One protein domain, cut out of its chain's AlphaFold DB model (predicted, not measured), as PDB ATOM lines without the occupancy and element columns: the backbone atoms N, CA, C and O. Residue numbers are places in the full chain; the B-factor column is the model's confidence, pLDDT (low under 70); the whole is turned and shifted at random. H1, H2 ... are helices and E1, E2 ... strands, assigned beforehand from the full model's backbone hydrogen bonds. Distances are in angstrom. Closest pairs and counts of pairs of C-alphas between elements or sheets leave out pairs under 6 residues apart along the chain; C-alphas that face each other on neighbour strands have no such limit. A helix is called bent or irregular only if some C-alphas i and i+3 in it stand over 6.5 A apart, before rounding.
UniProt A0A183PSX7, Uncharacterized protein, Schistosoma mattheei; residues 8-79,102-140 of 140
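Overview. This is residues 8 to 79 and 102 to 140 of the 140 residues of an uncharacterized protein of Schistosoma mattheei (UniProt A0A183PSX7). Two antiparallel strands, E1 and E3, make a small ribbon near the middle of the domain, with the long helix H2 running past one side of it and the long, bent strand E2 crossing past E1 and H2. The helix H3 packs on E3 and on the last residues of H2, while the short H1 makes a corner with the first residues of H2. The printed part has 111 residues, with three named helices and three named strands in the order E1, H1, H2, E2, H3, E3; the class is mixed, helices and strands. The one sheet has the order E1 - E3, antiparallel, and E2 pairs with no named strand. The whole is compact, with a radius of gyration of the C-alphas of 15.1 A, yet elongated in outline, spanning 51 by 32 by 25 A.

Arrangement. E1, residues 8 to 14, and E3, residues 130 to 139, are antiparallel neighbours at 177 degrees. N 9 and O 136 are within hydrogen-bond range at 2.8 A, as are N 131 and O 13 at 2.9 A. E3 bends by 79 degrees at residue 134. H1, residues 25 to 28, and H2, residues 33 to 52, touch only at the corner by their tight link; their closest C-alphas, of Tyr 27 and Tyr 35, are 4.6 A apart. H2 and E1 are near each other, with 5 pairs of C-alphas within 10 A. E2, residues 61 to 74, bends by 69 degrees at residue 64; its closest C-alphas to H2 are Cys 63 and Cys 43, 5.7 A apart, and to E1 Arg 71 and Thr 11, 7.4 A apart. E2 and E3 are apart. H3, residues 109 to 122, comes closest to E3 at the C-alphas of Ser 113 and Ala 137, 4.9 A apart. With residues 116 to 120 alone H3 touches residues 49 to 52 of H2, about perpendicular at 82 degrees; the closest C-alphas, of Tyr 120 and Thr 49, are 5.8 A apart. In H2 and H3 every O i to N i+4 pair is within hydrogen-bond range; H1 is too short for such a pair.

Along the chain. E1 begins at C-alpha 8 (-20.993, 39.593, -49.091) and is 17.9 A long. H2 measures 28.9 A and E2 34.5 A, ending at C-alpha 74 (-6.369, 55.976, -51.101). H3 measures 19.8 A, and E3 23.8 A to C-alpha 139 (-29.756, 39.483, -50.701).

Size, cuts and confidence. Residues 80 to 101 are not printed, and C-alphas 79 and 102 are 52.2 A apart across this cut, which lies between E2 and H3. The two C-alphas farthest apart, of Lys 79 and Ala 104, are 53.1 A apart. Of the links that are printed whole, none is long. The mean pLDDT of the printed part is 86.6, with residues 56 to 59, 74 to 79 and 124 to 126 under 70.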
ATOM      1  N   ILE A   8     -21.892  38.900 -50.008       95.44
ATOM      2  CA  ILE A   8     -20.993  39.593 -49.091       95.44
ATOM      3  C   ILE A   8     -19.910  40.221 -49.945       95.44
ATOM      4  O   ILE A   8     -19.353  39.571 -50.828       95.44
ATOM      5  N   ASP A   9     -19.655  41.487 -49.688       96.00
ATOM      6  CA  ASP A   9     -18.780  42.336 -50.457       96.00
ATOM      7  C   ASP A   9     -17.809  43.040 -49.509       96.00
ATOM      8  O   ASP A   9     -18.208  43.508 -48.442       96.00
ATOM      9  N   SER A  10     -16.524  43.050 -49.844       94.19
ATOM     10  CA  SER A  10     -15.489  43.584 -48.954       94.19
ATOM     11  C   SER A  10     -14.192  43.889 -49.680       94.19
ATOM     12  O   SER A  10     -13.863  43.241 -50.674       94.19
ATOM     13  N   THR A  11     -13.385  44.769 -49.107       93.44
ATOM     14  CA  THR A  11     -11.966  44.911 -49.444       93.44
ATOM     15  C   THR A  11     -11.143  43.923 -48.611       93.44
ATOM     16  O   THR A  11     -11.366  43.803 -47.405       93.44
ATOM     17  N   ILE A  12     -10.211  43.189 -49.228       93.88
ATOM     18  CA  ILE A  12      -9.457  42.117 -48.559       93.88
ATOM     19  C   ILE A  12      -8.062  42.601 -48.158       93.88
ATOM     20  O   ILE A  12      -7.312  43.152 -48.964       93.88
ATOM     21  N   TYR A  13      -7.716  42.351 -46.901       92.50
ATOM     22  CA  TYR A  13      -6.463  42.739 -46.270       92.50
ATOM     23  C   TYR A  13      -5.759  41.513 -45.690       92.50
ATOM     24  O   TYR A  13      -6.389  40.524 -45.309       92.50
ATOM     25  N   HIS A  14      -4.439  41.583 -45.580       89.94
ATOM     26  CA  HIS A  14      -3.650  40.634 -44.810       89.94
ATOM     27  C   HIS A  14      -3.912  40.823 -43.309       89.94
ATOM     28  O   HIS A  14      -3.893  41.943 -42.795       89.94
ATOM     29  N   GLN A  15      -4.131  39.721 -42.585       88.00
ATOM     30  CA  GLN A  15      -4.346  39.771 -41.131       88.00
ATOM     31  C   GLN A  15      -3.082  40.191 -40.370       88.00
ATOM     32  O   GLN A  15      -3.164  40.886 -39.364       88.00
ATOM     33  N   SER A  16      -1.903  39.772 -40.840       87.19
ATOM     34  CA  SER A  16      -0.639  39.893 -40.102       87.19
ATOM     35  C   SER A  16      -0.127  41.325 -39.951       87.19
ATOM     36  O   SER A  16       0.518  41.641 -38.956       87.19
ATOM     37  N   ASN A  17      -0.371  42.176 -40.944       85.62
ATOM     38  CA  ASN A  17       0.193  43.525 -41.029       85.62
ATOM     39  C   ASN A  17      -0.850  44.594 -41.386       85.62
ATOM     40  O   ASN A  17      -0.494  45.758 -41.540       85.62
ATOM     41  N   ASN A  18      -2.124  44.213 -41.519       85.50
ATOM     42  CA  ASN A  18      -3.215  45.121 -41.848       85.50
ATOM     43  C   ASN A  18      -3.016  45.904 -43.161       85.50
ATOM     44  O   ASN A  18      -3.506  47.025 -43.296       85.50
ATOM     45  N   THR A  19      -2.309  45.325 -44.136       86.94
ATOM     46  CA  THR A  19      -2.162  45.911 -45.476       86.94
ATOM     47  C   THR A  19      -3.166  45.301 -46.444       86.94
ATOM     48  O   THR A  19      -3.492  44.116 -46.351       86.94
ATOM     49  N   ALA A  20      -3.658  46.103 -47.385       87.88
ATOM     50  CA  ALA A  20      -4.538  45.605 -48.434       87.88
ATOM     51  C   ALA A  20      -3.780  44.613 -49.328       87.88
ATOM     52  O   ALA A  20      -2.573  44.757 -49.526       87.88
ATOM     53  N   ILE A  21      -4.478  43.608 -49.854       91.44
ATOM     54  CA  ILE A  21      -3.900  42.717 -50.865       91.44
ATOM     55  C   ILE A  21      -3.896  43.475 -52.192       91.44
ATOM     56  O   ILE A  21      -4.960  43.880 -52.662       91.44
ATOM     57  N   ASP A  22      -2.724  43.667 -52.792       91.44
ATOM     58  CA  ASP A  22      -2.614  44.334 -54.090       91.44
ATOM     59  C   ASP A  22      -3.332  43.541 -55.185       91.44
ATOM     60  O   ASP A  22      -3.318  42.307 -55.214       91.44
ATOM     61  N   TRP A  23      -3.985  44.260 -56.094       93.00
ATOM     62  CA  TRP A  23      -4.647  43.638 -57.227       93.00
ATOM     63  C   TRP A  23      -3.623  43.065 -58.204       93.00
ATOM     64  O   TRP A  23      -2.741  43.768 -58.694       93.00
ATOM     65  N   ASP A  24      -3.838  41.809 -58.572       92.88
ATOM     66  CA  ASP A  24      -3.122  41.120 -59.633       92.88
ATOM     67  C   ASP A  24      -4.123  40.444 -60.578       92.88
ATOM     68  O   ASP A  24      -5.186  39.976 -60.157       92.88
ATOM     69  N   ALA A  25      -3.786  40.373 -61.867       93.50
ATOM     70  CA  ALA A  25      -4.667  39.799 -62.883       93.50
ATOM     71  C   ALA A  25      -4.982  38.312 -62.636       93.50
ATOM     72  O   ALA A  25      -6.049  37.844 -63.033       93.50
ATOM     73  N   SER A  26      -4.113  37.577 -61.931       94.88
ATOM     74  CA  SER A  26      -4.372  36.184 -61.551       94.88
ATOM     75  C   SER A  26      -5.603  36.028 -60.655       94.88
ATOM     76  O   SER A  26      -6.255  34.988 -60.715       94.88
ATOM     77  N   TYR A  27      -6.004  37.049 -59.890       94.88
ATOM     78  CA  TYR A  27      -7.245  37.002 -59.108       94.88
ATOM     79  C   TYR A  27      -8.512  37.106 -59.970       94.88
ATOM     80  O   TYR A  27      -9.593  36.788 -59.485       94.88
ATOM     81  N   ALA A  28      -8.415  37.516 -61.237       93.94
ATOM     82  CA  ALA A  28      -9.533  37.442 -62.179       93.94
ATOM     83  C   ALA A  28      -9.625  36.077 -62.889       93.94
ATOM     84  O   ALA A  28     -10.678  35.732 -63.422       93.94
ATOM     85  N   ASP A  29      -8.541  35.297 -62.888       94.19
ATOM     86  CA  ASP A  29      -8.477  33.976 -63.508       94.19
ATOM     87  C   ASP A  29      -8.871  32.884 -62.507       94.19
ATOM     88  O   ASP A  29      -8.104  32.527 -61.612       94.19
ATOM     89  N   THR A  30     -10.056  32.299 -62.698       92.94
ATOM     90  CA  THR A  30     -10.598  31.250 -61.822       92.94
ATOM     91  C   THR A  30      -9.793  29.950 -61.827       92.94
ATOM     92  O   THR A  30     -10.043  29.078 -60.996       92.94
ATOM     93  N   THR A  31      -8.864  29.789 -62.772       94.38
ATOM     94  CA  THR A  31      -7.977  28.622 -62.873       94.38
ATOM     95  C   THR A  31      -6.626  28.842 -62.192       94.38
ATOM     96  O   THR A  31      -5.873  27.886 -62.000       94.38
ATOM     97  N   SER A  32      -6.320  30.075 -61.778       96.44
ATOM     98  CA  SER A  32      -5.044  30.397 -61.153       96.44
ATOM     99  C   SER A  32      -4.967  29.893 -59.708       96.44
ATOM    100  O   SER A  32      -5.949  29.871 -58.958       96.44
ATOM    101  N   LEU A  33      -3.753  29.544 -59.271       95.69
ATOM    102  CA  LEU A  33      -3.501  29.155 -57.882       95.69
ATOM    103  C   LEU A  33      -3.797  30.304 -56.902       95.69
ATOM    104  O   LEU A  33      -4.276  30.060 -55.792       95.69
ATOM    105  N   ASN A  34      -3.542  31.549 -57.314       93.69
ATOM    106  CA  ASN A  34      -3.794  32.740 -56.505       93.69
ATOM    107  C   ASN A  34      -5.292  32.934 -56.255       93.69
ATOM    108  O   ASN A  34      -5.699  33.132 -55.106       93.69
ATOM    109  N   TYR A  35      -6.116  32.798 -57.298       95.81
ATOM    110  CA  TYR A  35      -7.569  32.815 -57.172       95.81
ATOM    111  C   TYR A  35      -8.064  31.676 -56.282       95.81
ATOM    112  O   TYR A  35      -8.823  31.924 -55.344       95.81
ATOM    113  N   ALA A  36      -7.628  30.438 -56.536       95.56
ATOM    114  CA  ALA A  36      -8.065  29.276 -55.764       95.56
ATOM    115  C   ALA A  36      -7.732  29.446 -54.272       95.56
ATOM    116  O   ALA A  36      -8.602  29.322 -53.415       95.56
ATOM    117  N   THR A  37      -6.499  29.849 -53.962       95.56
ATOM    118  CA  THR A  37      -6.044  30.050 -52.582       95.56
ATOM    119  C   THR A  37      -6.817  31.166 -51.882       95.56
ATOM    120  O   THR A  37      -7.252  30.995 -50.740       95.56
ATOM    121  N   LEU A  38      -6.992  32.318 -52.536       95.62
ATOM    122  CA  LEU A  38      -7.673  33.455 -51.920       95.62
ATOM    123  C   LEU A  38      -9.181  33.218 -51.791       95.62
ATOM    124  O   LEU A  38      -9.757  33.560 -50.762       95.62
ATOM    125  N   SER A  39      -9.818  32.595 -52.787       96.19
ATOM    126  CA  SER A  39     -11.252  32.272 -52.753       96.19
ATOM    127  C   SER A  39     -11.594  31.269 -51.658       96.19
ATOM    128  O   SER A  39     -12.565  31.496 -50.937       96.19
ATOM    129  N   THR A  40     -10.770  30.235 -51.447       95.38
ATOM    130  CA  THR A  40     -10.933  29.316 -50.311       95.38
ATOM    131  C   THR A  40     -10.827  30.065 -48.988       95.38
ATOM    132  O   THR A  40     -11.748  29.992 -48.183       95.38
ATOM    133  N   LYS A  41      -9.767  30.861 -48.785       94.88
ATOM    134  CA  LYS A  41      -9.594  31.655 -47.555       94.88
ATOM    135  C   LYS A  41     -10.769  32.603 -47.305       94.88
ATOM    136  O   LYS A  41     -11.236  32.710 -46.174       94.88
ATOM    137  N   TYR A  42     -11.247  33.265 -48.356       95.75
ATOM    138  CA  TYR A  42     -12.359  34.207 -48.299       95.75
ATOM    139  C   TYR A  42     -13.681  33.519 -47.945       95.75
ATOM    140  O   TYR A  42     -14.355  33.929 -46.999       95.75
ATOM    141  N   CYS A  43     -14.017  32.427 -48.635       95.00
ATOM    142  CA  CYS A  43     -15.195  31.627 -48.309       95.00
ATOM    143  C   CYS A  43     -15.112  31.050 -46.895       95.00
ATOM    144  O   CYS A  43     -16.072  31.163 -46.142       95.00
ATOM    145  N   ASP A  44     -13.982  30.466 -46.507       93.56
ATOM    146  CA  ASP A  44     -13.794  29.856 -45.191       93.56
ATOM    147  C   ASP A  44     -14.019  30.861 -44.056       93.56
ATOM    148  O   ASP A  44     -14.682  30.548 -43.063       93.56
ATOM    149  N   LEU A  45     -13.520  32.087 -44.226       93.56
ATOM    150  CA  LEU A  45     -13.720  33.181 -43.282       93.56
ATOM    151  C   LEU A  45     -15.196  33.559 -43.140       93.56
ATOM    152  O   LEU A  45     -15.732  33.659 -42.030       93.56
ATOM    153  N   ILE A  46     -15.868  33.735 -44.278       93.75
ATOM    154  CA  ILE A  46     -17.295  34.050 -44.331       93.75
ATOM    155  C   ILE A  46     -18.109  32.930 -43.680       93.75
ATOM    156  O   ILE A  46     -18.976  33.192 -42.847       93.75
ATOM    157  N   MET A  47     -17.809  31.678 -44.010       92.06
ATOM    158  CA  MET A  47     -18.517  30.515 -43.490       92.06
ATOM    159  C   MET A  47     -18.323  30.363 -41.979       92.06
ATOM    160  O   MET A  47     -19.309  30.151 -41.273       92.06
ATOM    161  N   ARG A  48     -17.102  30.552 -41.455       90.75
ATOM    162  CA  ARG A  48     -16.840  30.587 -40.002       90.75
ATOM    163  C   ARG A  48     -17.608  31.706 -39.304       90.75
ATOM    164  O   ARG A  48     -18.173  31.493 -38.234       90.75
ATOM    165  N   THR A  49     -17.661  32.888 -39.910       91.31
ATOM    166  CA  THR A  49     -18.429  34.020 -39.375       91.31
ATOM    167  C   THR A  49     -19.920  33.681 -39.330       91.31
ATOM    168  O   THR A  49     -20.568  33.830 -38.299       91.31
ATOM    169  N   LEU A  50     -20.461  33.117 -40.411       89.81
ATOM    170  CA  LEU A  50     -21.860  32.700 -40.498       89.81
ATOM    171  C   LEU A  50     -22.223  31.536 -39.568       89.81
ATOM    172  O   LEU A  50     -23.398  31.387 -39.232       89.81
ATOM    173  N   GLN A  51     -21.264  30.690 -39.184       88.75
ATOM    174  CA  GLN A  51     -21.460  29.648 -38.169       88.75
ATOM    175  C   GLN A  51     -21.653  30.247 -36.773       88.75
ATOM    176  O   GLN A  51     -22.429  29.710 -35.990       88.75
ATOM    177  N   LYS A  52     -20.973  31.359 -36.475       88.50
ATOM    178  CA  LYS A  52     -21.102  32.090 -35.205       88.50
ATOM    179  C   LYS A  52     -22.279  33.068 -35.196       88.50
ATOM    180  O   LYS A  52     -22.703  33.499 -34.128       88.50
ATOM    181  N   ALA A  53     -22.785  33.444 -36.368       86.75
ATOM    182  CA  ALA A  53     -23.858  34.417 -36.488       86.75
ATOM    183  C   ALA A  53     -25.176  33.862 -35.942       86.75
ATOM    184  O   ALA A  53     -25.572  32.743 -36.276       86.75
ATOM    185  N   ALA A  54     -25.880  34.677 -35.152       81.88
ATOM    186  CA  ALA A  54     -27.188  34.365 -34.574       81.88
ATOM    187  C   ALA A  54     -28.310  34.432 -35.631       81.88
ATOM    188  O   ALA A  54     -29.277  35.180 -35.511       81.88
ATOM    189  N   LEU A  55     -28.161  33.659 -36.703       78.38
ATOM    190  CA  LEU A  55     -29.171  33.486 -37.735       78.38
ATOM    191  C   LEU A  55     -30.143  32.405 -37.261       78.38
ATOM    192  O   LEU A  55     -29.753  31.254 -37.083       78.38
ATOM    193  N   THR A  56     -31.418  32.758 -37.107       64.25
ATOM    194  CA  THR A  56     -32.500  31.826 -36.732       64.25
ATOM    195  C   THR A  56     -32.588  30.613 -37.672       64.25
ATOM    196  O   THR A  56     -33.008  29.528 -37.270       64.25
ATOM    197  N   ALA A  57     -32.101  30.752 -38.908       61.41
ATOM    198  CA  ALA A  57     -31.909  29.662 -39.852       61.41
ATOM    199  C   ALA A  57     -30.579  28.905 -39.611       61.41
ATOM    200  O   ALA A  57     -29.572  29.146 -40.284       61.41
ATOM    201  N   ASN A  58     -30.602  27.909 -38.717       55.84
ATOM    202  CA  ASN A  58     -29.542  26.894 -38.525       55.84
ATOM    203  C   ASN A  58     -29.421  25.907 -39.709       55.84
ATOM    204  O   ASN A  58     -29.321  24.695 -39.532       55.84
ATOM    205  N   LYS A  59     -29.509  26.396 -40.946       65.12
ATOM    206  CA  LYS A  59     -29.602  25.539 -42.134       65.12
ATOM    207  C   LYS A  59     -28.284  25.485 -42.896       65.12
ATOM    208  O   LYS A  59     -27.367  26.260 -42.637       65.12
ATOM    209  N   GLN A  60     -28.217  24.561 -43.852       77.88
ATOM    210  CA  GLN A  60     -27.093  24.394 -44.764       77.88
ATOM    211  C   GLN A  60     -26.802  25.715 -45.492       77.88
ATOM    212  O   GLN A  60     -27.657  26.253 -46.203       77.88
ATOM    213  N   LYS A  61     -25.593  26.230 -45.267       86.88
ATOM    214  CA  LYS A  61     -25.030  27.433 -45.878       86.88
ATOM    215  C   LYS A  61     -23.880  26.985 -46.779       86.88
ATOM    216  O   LYS A  61     -23.117  26.101 -46.387       86.88
ATOM    217  N   SER A  62     -23.732  27.587 -47.947       91.00
ATOM    218  CA  SER A  62     -22.605  27.323 -48.842       91.00
ATOM    219  C   SER A  62     -22.132  28.607 -49.512       91.00
ATOM    220  O   SER A  62     -22.934  29.415 -49.972       91.00
ATOM    221  N   CYS A  63     -20.815  28.786 -49.586       93.69
ATOM    222  CA  CYS A  63     -20.193  29.799 -50.429       93.69
ATOM    223  C   CYS A  63     -20.115  29.230 -51.851       93.69
ATOM    224  O   CYS A  63     -19.322  28.330 -52.112       93.69
ATOM    225  N   THR A  64     -21.003  29.667 -52.744       93.31
ATOM    226  CA  THR A  64     -21.192  29.035 -54.064       93.31
ATOM    227  C   THR A  64     -20.406  29.711 -55.174       93.31
ATOM    228  O   THR A  64     -20.117  29.091 -56.195       93.31
ATOM    229  N   LYS A  65     -20.065  30.988 -54.994       94.25
ATOM    230  CA  LYS A  65     -19.301  31.761 -55.970       94.25
ATOM    231  C   LYS A  65     -18.479  32.821 -55.260       94.25
ATOM    232  O   LYS A  65     -18.982  33.459 -54.344       94.25
ATOM    233  N   VAL A  66     -17.264  33.049 -55.742       96.31
ATOM    234  CA  VAL A  66     -16.435  34.202 -55.384       96.31
ATOM    235  C   VAL A  66     -16.061  34.919 -56.671       96.31
ATOM    236  O   VAL A  66     -15.863  34.288 -57.706       96.31
ATOM    237  N   VAL A  67     -16.027  36.241 -56.634       96.25
ATOM    238  CA  VAL A  67     -15.505  37.076 -57.712       96.25
ATOM    239  C   VAL A  67     -14.586  38.097 -57.073       96.25
ATOM    240  O   VAL A  67     -14.989  38.777 -56.129       96.25
ATOM    241  N   PHE A  68     -13.367  38.208 -57.590       97.06
ATOM    242  CA  PHE A  68     -12.457  39.273 -57.202       97.06
ATOM    243  C   PHE A  68     -12.482  40.387 -58.244       97.06
ATOM    244  O   PHE A  68     -12.570  40.132 -59.445       97.06
ATOM    245  N   THR A  69     -12.430  41.629 -57.777       93.69
ATOM    246  CA  THR A  69     -12.416  42.830 -58.622       93.69
ATOM    247  C   THR A  69     -11.400  43.840 -58.094       93.69
ATOM    248  O   THR A  69     -11.192  43.903 -56.879       93.69
ATOM    249  N   PRO A  70     -10.767  44.640 -58.968       92.12
ATOM    250  CA  PRO A  70      -9.889  45.710 -58.522       92.12
ATOM    251  C   PRO A  70     -10.714  46.808 -57.843       92.12
ATOM    252  O   PRO A  70     -11.692  47.301 -58.410       92.12
ATOM    253  N   ARG A  71     -10.304  47.221 -56.644       88.31
ATOM    254  CA  ARG A  71     -10.843  48.384 -55.925       88.31
ATOM    255  C   ARG A  71      -9.773  49.437 -55.770       88.31
ATOM    256  O   ARG A  71      -8.666  49.123 -55.358       88.31
ATOM    257  N   GLN A  72     -10.110  50.687 -56.049       83.88
ATOM    258  CA  GLN A  72      -9.200  51.788 -55.771       83.88
ATOM    259  C   GLN A  72      -9.310  52.196 -54.308       83.88
ATOM    260  O   GLN A  72     -10.391  52.562 -53.848       83.88
ATOM    261  N   ILE A  73      -8.183  52.182 -53.601       74.69
ATOM    262  CA  ILE A  73      -8.076  52.774 -52.267       74.69
ATOM    263  C   ILE A  73      -7.061  53.917 -52.265       74.69
ATOM    264  O   ILE A  73      -6.060  53.903 -52.991       74.69
ATOM    265  N   LEU A  74      -7.321  54.917 -51.424       67.19
ATOM    266  CA  LEU A  74      -6.369  55.976 -51.101       67.19
ATOM    267  C   LEU A  74      -5.394  55.453 -50.040       67.19
ATOM    268  O   LEU A  74      -5.762  55.281 -48.879       67.19
ATOM    269  N   ILE A  75      -4.139  55.215 -50.422       59.81
ATOM    270  CA  ILE A  75      -3.086  54.853 -49.466       59.81
ATOM    271  C   ILE A  75      -2.544  56.147 -48.854       59.81
ATOM    272  O   ILE A  75      -1.706  56.824 -49.447       59.81
ATOM    273  N   ILE A  76      -3.039  56.513 -47.670       53.41
ATOM    274  CA  ILE A  76      -2.700  57.797 -47.027       53.41
ATOM    275  C   ILE A  76      -1.393  57.720 -46.201       53.41
ATOM    276  O   ILE A  76      -0.845  58.754 -45.825       53.41
ATOM    277  N   TRP A  77      -0.824  56.531 -45.939       43.69
ATOM    278  CA  TRP A  77       0.160  56.399 -44.847       43.69
ATOM    279  C   TRP A  77       1.615  56.050 -45.210       43.69
ATOM    280  O   TRP A  77       2.501  56.529 -44.507       43.69
ATOM    281  N   GLU A  78       1.921  55.371 -46.322       43.16
ATOM    282  CA  GLU A  78       3.318  54.969 -46.638       43.16
ATOM    283  C   GLU A  78       3.966  55.684 -47.829       43.16
ATOM    284  O   GLU A  78       5.113  55.424 -48.183       43.16
ATOM    285  N   LYS A  79       3.291  56.683 -48.400       42.25
ATOM    286  CA  LYS A  79       3.871  57.588 -49.403       42.25
ATOM    287  C   LYS A  79       4.026  59.014 -48.887       42.25
ATOM    288  O   LYS A  79       3.934  59.966 -49.647       42.25
ATOM    289  N   THR A 102     -36.605  26.834 -44.934       80.56
ATOM    290  CA  THR A 102     -38.033  26.669 -45.256       80.56
ATOM    291  C   THR A 102     -38.604  28.029 -45.656       80.56
ATOM    292  O   THR A 102     -37.970  29.055 -45.416       80.56
ATOM    293  N   SER A 103     -39.794  28.056 -46.257       76.00
ATOM    294  CA  SER A 103     -40.478  29.307 -46.605       76.00
ATOM    295  C   SER A 103     -40.779  30.191 -45.388       76.00
ATOM    296  O   SER A 103     -40.795  31.406 -45.535       76.00
ATOM    297  N   ALA A 104     -40.965  29.602 -44.201       75.31
ATOM    298  CA  ALA A 104     -41.182  30.331 -42.950       75.31
ATOM    299  C   ALA A 104     -39.880  30.868 -42.320       75.31
ATOM    300  O   ALA A 104     -39.927  31.820 -41.551       75.31
ATOM    301  N   ASP A 105     -38.724  30.296 -42.682       77.75
ATOM    302  CA  ASP A 105     -37.408  30.621 -42.102       77.75
ATOM    303  C   ASP A 105     -36.522  31.437 -43.061       77.75
ATOM    304  O   ASP A 105     -35.292  31.431 -42.940       77.75
ATOM    305  N   VAL A 106     -37.094  32.051 -44.102       81.75
ATOM    306  CA  VAL A 106     -36.309  32.874 -45.032       81.75
ATOM    307  C   VAL A 106     -35.820  34.104 -44.279       81.75
ATOM    308  O   VAL A 106     -36.603  34.983 -43.929       81.75
ATOM    309  N   VAL A 107     -34.511  34.165 -44.046       84.75
ATOM    310  CA  VAL A 107     -33.863  35.334 -43.454       84.75
ATOM    311  C   VAL A 107     -34.063  36.520 -44.402       84.75
ATOM    312  O   VAL A 107     -33.876  36.413 -45.615       84.75
ATOM    313  N   ASN A 108     -34.513  37.660 -43.890       87.56
ATOM    314  CA  ASN A 108     -34.580  38.856 -44.722       87.56
ATOM    315  C   ASN A 108     -33.177  39.475 -44.870       87.56
ATOM    316  O   ASN A 108     -32.234  39.143 -44.153       87.56
ATOM    317  N   THR A 109     -33.031  40.381 -45.830       89.50
ATOM    318  CA  THR A 109     -31.745  41.008 -46.148       89.50
ATOM    319  C   THR A 109     -31.117  41.726 -44.954       89.50
ATOM    320  O   THR A 109     -29.910  41.614 -44.740       89.50
ATOM    321  N   THR A 110     -31.926  42.449 -44.181       90.06
ATOM    322  CA  THR A 110     -31.469  43.255 -43.044       90.06
ATOM    323  C   THR A 110     -30.944  42.367 -41.925       90.06
ATOM    324  O   THR A 110     -29.834  42.588 -41.445       90.06
ATOM    325  N   ASP A 111     -31.686  41.320 -41.569       89.44
ATOM    326  CA  ASP A 111     -31.290  40.371 -40.528       89.44
ATOM    327  C   ASP A 111     -30.019  39.622 -40.919       89.44
ATOM    328  O   ASP A 111     -29.110  39.487 -40.101       89.44
ATOM    329  N   PHE A 112     -29.912  39.188 -42.182       90.94
ATOM    330  CA  PHE A 112     -28.700  38.544 -42.685       90.94
ATOM    331  C   PHE A 112     -27.485  39.467 -42.564       90.94
ATOM    332  O   PHE A 112     -26.457  39.075 -42.009       90.94
ATOM    333  N   SER A 113     -27.617  40.698 -43.059       92.44
ATOM    334  CA  SER A 113     -26.514  41.658 -43.118       92.44
ATOM    335  C   SER A 113     -26.074  42.084 -41.723       92.44
ATOM    336  O   SER A 113     -24.885  42.042 -41.415       92.44
ATOM    337  N   ASN A 114     -27.029  42.406 -40.846       92.31
ATOM    338  CA  ASN A 114     -26.751  42.786 -39.466       92.31
ATOM    339  C   ASN A 114     -26.110  41.640 -38.687       92.31
ATOM    340  O   ASN A 114     -25.117  41.869 -37.996       92.31
ATOM    341  N   ALA A 115     -26.635  40.416 -38.810       91.50
ATOM    342  CA  ALA A 115     -26.063  39.259 -38.135       91.50
ATOM    343  C   ALA A 115     -24.632  38.993 -38.617       91.50
ATOM    344  O   ALA A 115     -23.735  38.847 -37.793       91.50
ATOM    345  N   PHE A 116     -24.394  38.993 -39.933       92.38
ATOM    346  CA  PHE A 116     -23.056  38.770 -40.477       92.38
ATOM    347  C   PHE A 116     -22.064  39.850 -40.031       92.38
ATOM    348  O   PHE A 116     -21.031  39.520 -39.453       92.38
ATOM    349  N   ILE A 117     -22.383  41.128 -40.260       93.31
ATOM    350  CA  ILE A 117     -21.481  42.254 -39.979       93.31
ATOM    351  C   ILE A 117     -21.215  42.374 -38.475       93.31
ATOM    352  O   ILE A 117     -20.064  42.518 -38.061       93.31
ATOM    353  N   THR A 118     -22.250  42.253 -37.637       93.69
ATOM    354  CA  THR A 118     -22.088  42.312 -36.175       93.69
ATOM    355  C   THR A 118     -21.212  41.168 -35.687       93.69
ATOM    356  O   THR A 118     -20.281  41.392 -34.914       93.69
ATOM    357  N   THR A 119     -21.461  39.943 -36.153       93.44
ATOM    358  CA  THR A 119     -20.652  38.787 -35.761       93.44
ATOM    359  C   THR A 119     -19.222  38.897 -36.266       93.44
ATOM    360  O   THR A 119     -18.312  38.561 -35.515       93.44
ATOM    361  N   TYR A 120     -19.006  39.391 -37.486       93.00
ATOM    362  CA  TYR A 120     -17.669  39.619 -38.021       93.00
ATOM    363  C   TYR A 120     -16.878  40.593 -37.138       93.00
ATOM    364  O   TYR A 120     -15.778  40.268 -36.704       93.00
ATOM    365  N   ASN A 121     -17.478  41.736 -36.791       91.62
ATOM    366  CA  ASN A 121     -16.825  42.786 -36.003       91.62
ATOM    367  C   ASN A 121     -16.594  42.410 -34.529       91.62
ATOM    368  O   ASN A 121     -15.705  42.961 -33.888       91.62
ATOM    369  N   THR A 122     -17.404  41.507 -33.969       89.12
ATOM    370  CA  THR A 122     -17.327  41.115 -32.546       89.12
ATOM    371  C   THR A 122     -16.605  39.788 -32.315       89.12
ATOM    372  O   THR A 122     -16.190  39.500 -31.192       89.12
ATOM    373  N   SER A 123     -16.427  38.973 -33.356       84.44
ATOM    374  CA  SER A 123     -15.689  37.716 -33.260       84.44
ATOM    375  C   SER A 123     -14.198  37.971 -33.416       84.44
ATOM    376  O   SER A 123     -13.755  38.492 -34.434       84.44
ATOM    377  N   THR A 124     -13.395  37.509 -32.460       67.75
ATOM    378  CA  THR A 124     -11.949  37.431 -32.665       67.75
ATOM    379  C   THR A 124     -11.637  36.432 -33.784       67.75
ATOM    380  O   THR A 124     -12.185  35.322 -33.830       67.75
ATOM    381  N   GLN A 125     -10.738  36.836 -34.684       69.56
ATOM    382  CA  GLN A 125     -10.285  36.065 -35.849       69.56
ATOM    383  C   GLN A 125      -8.787  35.710 -35.749       69.56
ATOM    384  O   GLN A 125      -7.996  36.047 -36.626       69.56
ATOM    385  N   PRO A 126      -8.341  35.071 -34.643       61.38
ATOM    386  CA  PRO A 126      -6.916  34.958 -34.318       61.38
ATOM    387  C   PRO A 126      -6.129  34.014 -35.238       61.38
ATOM    388  O   PRO A 126      -4.909  34.107 -35.285       61.38
ATOM    389  N   ASN A 127      -6.806  33.119 -35.967       74.50
ATOM    390  CA  ASN A 127      -6.171  32.116 -36.834       74.50
ATOM    391  C   ASN A 127      -6.359  32.410 -38.330       74.50
ATOM    392  O   ASN A 127      -5.998  31.588 -39.174       74.50
ATOM    393  N   ASP A 128      -6.970  33.544 -38.668       81.75
ATOM    394  CA  ASP A 128      -7.268  33.893 -40.048       81.75
ATOM    395  C   ASP A 128      -6.049  34.540 -40.719       81.75
ATOM    396  O   ASP A 128      -5.268  35.254 -40.098       81.75
ATOM    397  N   THR A 129      -5.839  34.250 -42.005       89.19
ATOM    398  CA  THR A 129      -4.709  34.827 -42.770       89.19
ATOM    399  C   THR A 129      -5.088  36.112 -43.501       89.19
ATOM    400  O   THR A 129      -4.214  36.843 -43.971       89.19
ATOM    401  N   ILE A 130      -6.389  36.386 -43.586       93.25
ATOM    402  CA  ILE A 130      -6.978  37.559 -44.223       93.25
ATOM    403  C   ILE A 130      -8.055  38.152 -43.311       93.25
ATOM    404  O   ILE A 130      -8.643  37.434 -42.507       93.25
ATOM    405  N   GLN A 131      -8.340  39.432 -43.515       93.00
ATOM    406  CA  GLN A 131      -9.445  40.183 -42.919       93.00
ATOM    407  C   GLN A 131     -10.145  41.014 -43.987       93.00
ATOM    408  O   GLN A 131      -9.600  41.305 -45.052       93.00
ATOM    409  N   LEU A 132     -11.378  41.378 -43.676       93.25
ATOM    410  CA  LEU A 132     -12.323  42.082 -44.515       93.25
ATOM    411  C   LEU A 132     -12.565  43.483 -43.953       93.25
ATOM    412  O   LEU A 132     -12.896  43.642 -42.777       93.25
ATOM    413  N   PHE A 133     -12.447  44.475 -44.824       91.00
ATOM    414  CA  PHE A 133     -12.822  45.866 -44.589       91.00
ATOM    415  C   PHE A 133     -13.930  46.279 -45.560       91.00
ATOM    416  O   PHE A 133     -14.234  45.554 -46.511       91.00
ATOM    417  N   ASP A 134     -14.548  47.435 -45.306       89.56
ATOM    418  CA  ASP A 134     -15.640  47.990 -46.121       89.56
ATOM    419  C   ASP A 134     -16.778  46.988 -46.358       89.56
ATOM    420  O   ASP A 134     -17.344  46.894 -47.448       89.56
ATOM    421  N   LEU A 135     -17.067  46.195 -45.323       91.88
ATOM    422  CA  LEU A 135     -17.992  45.079 -45.391       91.88
ATOM    423  C   LEU A 135     -19.414  45.535 -45.700       91.88
ATOM    424  O   LEU A 135     -20.014  46.323 -44.969       91.88
ATOM    425  N   GLN A 136     -19.974  44.948 -46.747       93.62
ATOM    426  CA  GLN A 136     -21.372  45.067 -47.114       93.62
ATOM    427  C   GLN A 136     -21.941  43.673 -47.337       93.62
ATOM    428  O   GLN A 136     -21.252  42.748 -47.765       93.62
ATOM    429  N   ALA A 137     -23.216  43.511 -47.027       93.12
ATOM    430  CA  ALA A 137     -23.919  42.266 -47.243       93.12
ATOM    431  C   ALA A 137     -25.335  42.565 -47.714       93.12
ATOM    432  O   ALA A 137     -25.882  43.639 -47.451       93.12
ATOM    433  N   GLY A 138     -25.926  41.612 -48.422       90.81
ATOM    434  CA  GLY A 138     -27.287  41.757 -48.890       90.81
ATOM    435  C   GLY A 138     -27.856  40.480 -49.479       90.81
ATOM    436  O   GLY A 138     -27.213  39.434 -49.500       90.81
ATOM    437  N   ARG A 139     -29.091  40.560 -49.966       88.06
ATOM    438  CA  ARG A 139     -29.756  39.483 -50.701       88.06
ATOM    439  C   ARG A 139     -29.611  39.734 -52.196       88.06
ATOM    440  O   ARG A 139     -29.568  40.888 -52.624       88.06
ATOM    441  N   LYS A 140     -29.501  38.653 -52.960       81.31
ATOM    442  CA  LYS A 140     -29.418  38.668 -54.419       81.31
ATOM    443  C   LYS A 140     -30.769  38.376 -55.059       81.31
ATOM    444  O   LYS A 140     -31.540  37.584 -54.467       81.31
TER     445      LYS A 140